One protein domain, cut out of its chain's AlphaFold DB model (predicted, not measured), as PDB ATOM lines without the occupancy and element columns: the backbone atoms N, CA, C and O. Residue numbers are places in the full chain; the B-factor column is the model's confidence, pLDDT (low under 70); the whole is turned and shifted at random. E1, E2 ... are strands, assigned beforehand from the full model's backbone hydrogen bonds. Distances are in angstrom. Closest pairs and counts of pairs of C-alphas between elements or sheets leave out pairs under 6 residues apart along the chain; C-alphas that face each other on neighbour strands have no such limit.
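Overview. This is residues 2 to 42 of the 42 residues of the protein "MHD domain-containing protein" of Zea mays (UniProt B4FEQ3). This is a long open loop with little regular structure, closed at its base by a small hairpin of two short strands, E1 and E2. Between them residues 7 to 35 run out and fold back, and residues 21 to 27 stick out at the far end. The printed part has 41 residues, only 6 of them in the two antiparallel strands, order E1 - E2, class all strand. The whole is extended, a rod spanning 46 by 18 by 14 A, with a radius of gyration of the C-alphas of 15.3 A.

Arrangement. Look first at E1, residues 4 to 6, and then at its antiparallel neighbour E2, residues 36 to 38, at 172 degrees between directions. C-alphas 4 and 38 face each other at 4.5 A. N 5 and O 37 are within hydrogen-bond range at 2.8 A, as are N 37 and O 5 at 3.0 A.

Along the chain. Find C-alpha 4 at (-39.141, -23.441, 10.316); from there E1 runs 6.4 A to C-alpha 6. E2 also runs 6.4 A, ending at C-alpha 38 at (-43.597, -22.719, 10.389).

Size, cuts and confidence. The C-alphas of Lys 25 and Ser 41 are the two farthest apart, 47.1 A. The link from E1 to E2 is long, 29 residues, and the printed part has no cut. Look for pLDDT under 70 at residues 41 to 42.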
ATOM      1  N   ASN A   2     -39.333 -15.428   7.794       89.69
ATOM      2  CA  ASN A   2     -39.785 -16.802   7.557       89.69
ATOM      3  C   ASN A   2     -38.807 -17.778   8.218       89.69
ATOM      4  O   ASN A   2     -37.602 -17.682   7.988       89.69
ATOM      5  N   PHE A   3     -39.315 -18.682   9.054       92.31
ATOM      6  CA  PHE A   3     -38.527 -19.705   9.738       92.31
ATOM      7  C   PHE A   3     -39.321 -21.007   9.867       92.31
ATOM      8  O   PHE A   3     -40.551 -20.993   9.864       92.31
ATOM      9  N   THR A   4     -38.593 -22.107  10.058       95.31
ATOM     10  CA  THR A   4     -39.141 -23.441  10.316       95.31
ATOM     11  C   THR A   4     -38.416 -24.052  11.507       95.31
ATOM     12  O   THR A   4     -37.185 -24.099  11.527       95.31
ATOM     13  N   ILE A   5     -39.162 -24.552  12.491       95.88
ATOM     14  CA  ILE A   5     -38.617 -25.236  13.668       95.88
ATOM     15  C   ILE A   5     -39.074 -26.700  13.644       95.88
ATOM     16  O   ILE A   5     -40.250 -26.986  13.902       95.88
ATOM     17  N   PRO A   6     -38.178 -27.654  13.335       96.31
ATOM     18  CA  PRO A   6     -38.509 -29.070  13.379       96.31
ATOM     19  C   PRO A   6     -38.625 -29.553  14.828       96.31
ATOM     20  O   PRO A   6     -37.949 -29.054  15.723       96.31
ATOM     21  N   MET A   7     -39.463 -30.566  15.053       95.62
ATOM     22  CA  MET A   7     -39.673 -31.228  16.350       95.62
ATOM     23  C   MET A   7     -40.196 -30.319  17.472       95.62
ATOM     24  O   MET A   7     -40.313 -30.765  18.612       95.62
ATOM     25  N   TYR A   8     -40.569 -29.077  17.156       94.62
ATOM     26  CA  TYR A   8     -41.146 -28.121  18.090       94.62
ATOM     27  C   TYR A   8     -42.601 -27.828  17.731       94.62
ATOM     28  O   TYR A   8     -42.965 -27.753  16.555       94.62
ATOM     29  N   ASN A   9     -43.423 -27.640  18.761       94.44
ATOM     30  CA  ASN A   9     -44.816 -27.248  18.622       94.44
ATOM     31  C   ASN A   9     -45.110 -26.008  19.474       94.44
ATOM     32  O   ASN A   9     -45.257 -26.118  20.694       94.44
ATOM     33  N   ALA A  10     -45.271 -24.854  18.824       94.31
ATOM     34  CA  ALA A  10     -45.607 -23.596  19.495       94.31
ATOM     35  C   ALA A  10     -46.949 -23.644  20.253       94.31
ATOM     36  O   ALA A  10     -47.079 -23.044  21.317       94.31
ATOM     37  N   SER A  11     -47.927 -24.414  19.763       94.75
ATOM     38  CA  SER A  11     -49.243 -24.571  20.411       94.75
ATOM     39  C   SER A  11     -49.230 -25.512  21.619       94.75
ATOM     40  O   SER A  11     -50.239 -25.643  22.310       94.75
ATOM     41  N   LYS A  12     -48.108 -26.206  21.867       94.12
ATOM     42  CA  LYS A  12     -47.963 -27.265  22.885       94.12
ATOM     43  C   LYS A  12     -48.944 -28.436  22.736       94.12
ATOM     44  O   LYS A  12     -49.059 -29.254  23.646       94.12
ATOM     45  N   LEU A  13     -49.631 -28.556  21.599       95.88
ATOM     46  CA  LEU A  13     -50.499 -29.691  21.307       95.88
ATOM     47  C   LEU A  13     -49.695 -31.000  21.286       95.88
ATOM     48  O   LEU A  13     -48.592 -31.078  20.741       95.88
ATOM     49  N   GLN A  14     -50.267 -32.044  21.880       95.31
ATOM     50  CA  GLN A  14     -49.646 -33.359  21.963       95.31
ATOM     51  C   GLN A  14     -50.601 -34.428  21.438       95.31
ATOM     52  O   GLN A  14     -51.728 -34.571  21.914       95.31
ATOM     53  N   VAL A  15     -50.126 -35.220  20.479       95.31
ATOM     54  CA  VAL A  15     -50.784 -36.457  20.058       95.31
ATOM     55  C   VAL A  15     -50.687 -37.459  21.204       95.31
ATOM     56  O   VAL A  15     -49.611 -37.970  21.501       95.31
ATOM     57  N   ARG A  16     -51.820 -37.744  21.853       94.81
ATOM     58  CA  ARG A  16     -51.890 -38.711  22.963       94.81
ATOM     59  C   ARG A  16     -52.027 -40.152  22.481       94.81
ATOM     60  O   ARG A  16     -51.472 -41.056  23.092       94.81
ATOM     61  N   TYR A  17     -52.779 -40.371  21.404       93.75
ATOM     62  CA  TYR A  17     -53.016 -41.701  20.853       93.75
ATOM     63  C   TYR A  17     -53.190 -41.656  19.334       93.75
ATOM     64  O   TYR A  17     -53.906 -40.814  18.800       93.75
ATOM     65  N   LEU A  18     -52.565 -42.617  18.647       92.06
ATOM     66  CA  LEU A  18     -52.815 -42.919  17.238       92.06
ATOM     67  C   LEU A  18     -53.464 -44.307  17.152       92.06
ATOM     68  O   LEU A  18     -52.792 -45.342  17.044       92.06
ATOM     69  N   GLN A  19     -54.790 -44.330  17.298       89.56
ATOM     70  CA  GLN A  19     -55.569 -45.565  17.319       89.56
ATOM     71  C   GLN A  19     -55.855 -46.058  15.902       89.56
ATOM     72  O   GLN A  19     -56.265 -45.304  15.027       89.56
ATOM     73  N   ILE A  20     -55.677 -47.362  15.699       88.56
ATOM     74  CA  ILE A  20     -55.945 -48.027  14.426       88.56
ATOM     75  C   ILE A  20     -57.116 -48.976  14.654       88.56
ATOM     76  O   ILE A  20     -57.001 -49.940  15.413       88.56
ATOM     77  N   ALA A  21     -58.259 -48.643  14.053       87.00
ATOM     78  CA  ALA A  21     -59.534 -49.319  14.296       87.00
ATOM     79  C   ALA A  21     -59.580 -50.729  13.686       87.00
ATOM     80  O   ALA A  21     -60.097 -51.662  14.297       87.00
ATOM     81  N   LYS A  22     -58.992 -50.907  12.500       82.25
ATOM     82  CA  LYS A  22     -58.959 -52.194  11.804       82.25
ATOM     83  C   LYS A  22     -57.742 -52.999  12.255       82.25
ATOM     84  O   LYS A  22     -56.624 -52.753  11.807       82.25
ATOM     85  N   LYS A  23     -57.962 -53.964  13.144       70.19
ATOM     86  CA  LYS A  23     -56.921 -54.889  13.609       70.19
ATOM     87  C   LYS A  23     -57.022 -56.198  12.830       70.19
ATOM     88  O   LYS A  23     -57.954 -56.969  13.027       70.19
ATOM     89  N   SER A  24     -56.065 -56.446  11.941       78.75
ATOM     90  CA  SER A  24     -55.794 -57.798  11.441       78.75
ATOM     91  C   SER A  24     -54.890 -58.508  12.451       78.75
ATOM     92  O   SER A  24     -53.971 -57.880  12.975       78.75
ATOM     93  N   LYS A  25     -55.126 -59.802  12.724       70.44
ATOM     94  CA  LYS A  25     -54.366 -60.604  13.711       70.44
ATOM     95  C   LYS A  25     -52.843 -60.578  13.501       70.44
ATOM     96  O   LYS A  25     -52.116 -60.809  14.457       70.44
ATOM     97  N   ALA A  26     -52.372 -60.283  12.289       74.06
ATOM     98  CA  ALA A  26     -50.951 -60.254  11.943       74.06
ATOM     99  C   ALA A  26     -50.379 -58.839  11.722       74.06
ATOM    100  O   ALA A  26     -49.209 -58.706  11.374       74.06
ATOM    101  N   TYR A  27     -51.173 -57.773  11.881       80.31
ATOM    102  CA  TYR A  27     -50.761 -56.430  11.464       80.31
ATOM    103  C   TYR A  27     -50.500 -55.501  12.653       80.31
ATOM    104  O   TYR A  27     -51.435 -54.991  13.274       80.31
ATOM    105  N   ASN A  28     -49.217 -55.248  12.933       79.69
ATOM    106  CA  ASN A  28     -48.766 -54.221  13.873       79.69
ATOM    107  C   ASN A  28     -48.068 -53.064  13.130       79.69
ATOM    108  O   ASN A  28     -46.850 -53.090  12.955       79.69
ATOM    109  N   PRO A  29     -48.818 -52.055  12.665       87.00
ATOM    110  CA  PRO A  29     -48.254 -50.904  11.966       87.00
ATOM    111  C   PRO A  29     -47.432 -50.003  12.893       87.00
ATOM    112  O   PRO A  29     -47.813 -49.735  14.039       87.00
ATOM    113  N   TYR A  30     -46.343 -49.463  12.352       90.31
ATOM    114  CA  TYR A  30     -45.587 -48.400  13.002       90.31
ATOM    115  C   TYR A  30     -46.403 -47.107  13.084       90.31
ATOM    116  O   TYR A  30     -47.210 -46.797  12.207       90.31
ATOM    117  N   ARG A  31     -46.189 -46.348  14.160       89.81
ATOM    118  CA  ARG A  31     -46.900 -45.103  14.459       89.81
ATOM    119  C   ARG A  31     -45.869 -44.009  14.690       89.81
ATOM    120  O   ARG A  31     -45.214 -44.007  15.725       89.81
ATOM    121  N   TRP A  32     -45.733 -43.102  13.731       94.44
ATOM    122  CA  TRP A  32     -44.759 -42.013  13.780       94.44
ATOM    123  C   TRP A  32     -45.466 -40.666  13.811       94.44
ATOM    124  O   TRP A  32     -46.477 -40.472  13.138       94.44
ATOM    125  N   VAL A  33     -44.927 -39.738  14.595       94.75
ATOM    126  CA  VAL A  33     -45.420 -38.363  14.710       94.75
ATOM    127  C   VAL A  33     -44.223 -37.428  14.620       94.75
ATOM    128  O   VAL A  33     -43.181 -37.691  15.218       94.75
ATOM    129  N   ARG A  34     -44.384 -36.321  13.894       96.25
ATOM    130  CA  ARG A  34     -43.430 -35.214  13.855       96.25
ATOM    131  C   ARG A  34     -44.187 -33.901  13.983       96.25
ATOM    132  O   ARG A  34     -45.188 -33.710  13.304       96.25
ATOM    133  N   TYR A  35     -43.672 -33.005  14.817       96.50
ATOM    134  CA  TYR A  35     -44.146 -31.627  14.900       96.50
ATOM    135  C   TYR A  35     -43.245 -30.723  14.061       96.50
ATOM    136  O   TYR A  35     -42.029 -30.924  14.022       96.50
ATOM    137  N   VAL A  36     -43.844 -29.752  13.380       95.50
ATOM    138  CA  VAL A  36     -43.144 -28.694  12.649       95.50
ATOM    139  C   VAL A  36     -43.890 -27.404  12.922       95.50
ATOM    140  O   VAL A  36     -45.115 -27.373  12.817       95.50
ATOM    141  N   THR A  37     -43.154 -26.370  13.310       95.75
ATOM    142  CA  THR A  37     -43.690 -25.016  13.439       95.75
ATOM    143  C   THR A  37     -43.107 -24.176  12.315       95.75
ATOM    144  O   THR A  37     -41.892 -23.995  12.272       95.75
ATOM    145  N   ASP A  38     -43.964 -23.666  11.437       94.44
ATOM    146  CA  ASP A  38     -43.597 -22.719  10.389       94.44
ATOM    147  C   ASP A  38     -44.097 -21.321  10.747       94.44
ATOM    148  O   ASP A  38     -45.139 -21.155  11.388       94.44
ATOM    149  N   ALA A  39     -43.331 -20.310  10.354       92.62
ATOM    150  CA  ALA A  39     -43.764 -18.928  10.440       92.62
ATOM    151  C   ALA A  39     -44.779 -18.647   9.326       92.62
ATOM    152  O   ALA A  39     -44.405 -18.557   8.157       92.62
ATOM    153  N   ASP A  40     -46.043 -18.488   9.702       87.94
ATOM    154  CA  ASP A  40     -47.095 -17.977   8.829       87.94
ATOM    155  C   ASP A  40     -47.483 -16.569   9.296       87.94
ATOM    156  O   ASP A  40     -47.548 -16.290  10.494       87.94
ATOM    157  N   SER A  41     -47.654 -15.661   8.342       66.75
ATOM    158  CA  SER A  41     -47.955 -14.239   8.581       66.75
ATOM    159  C   SER A  41     -49.127 -13.742   7.730       66.75
ATOM    160  O   SER A  41     -49.253 -12.534   7.538       66.75
ATOM    161  N   SER A  42     -49.936 -14.680   7.216       64.12
ATOM    162  CA  SER A  42     -51.153 -14.427   6.433       64.12
ATOM    163  C   SER A  42     -52.082 -13.386   7.059       64.12
ATOM    164  O   SER A  42     -52.277 -13.428   8.296       64.12
TER     165      SER A  42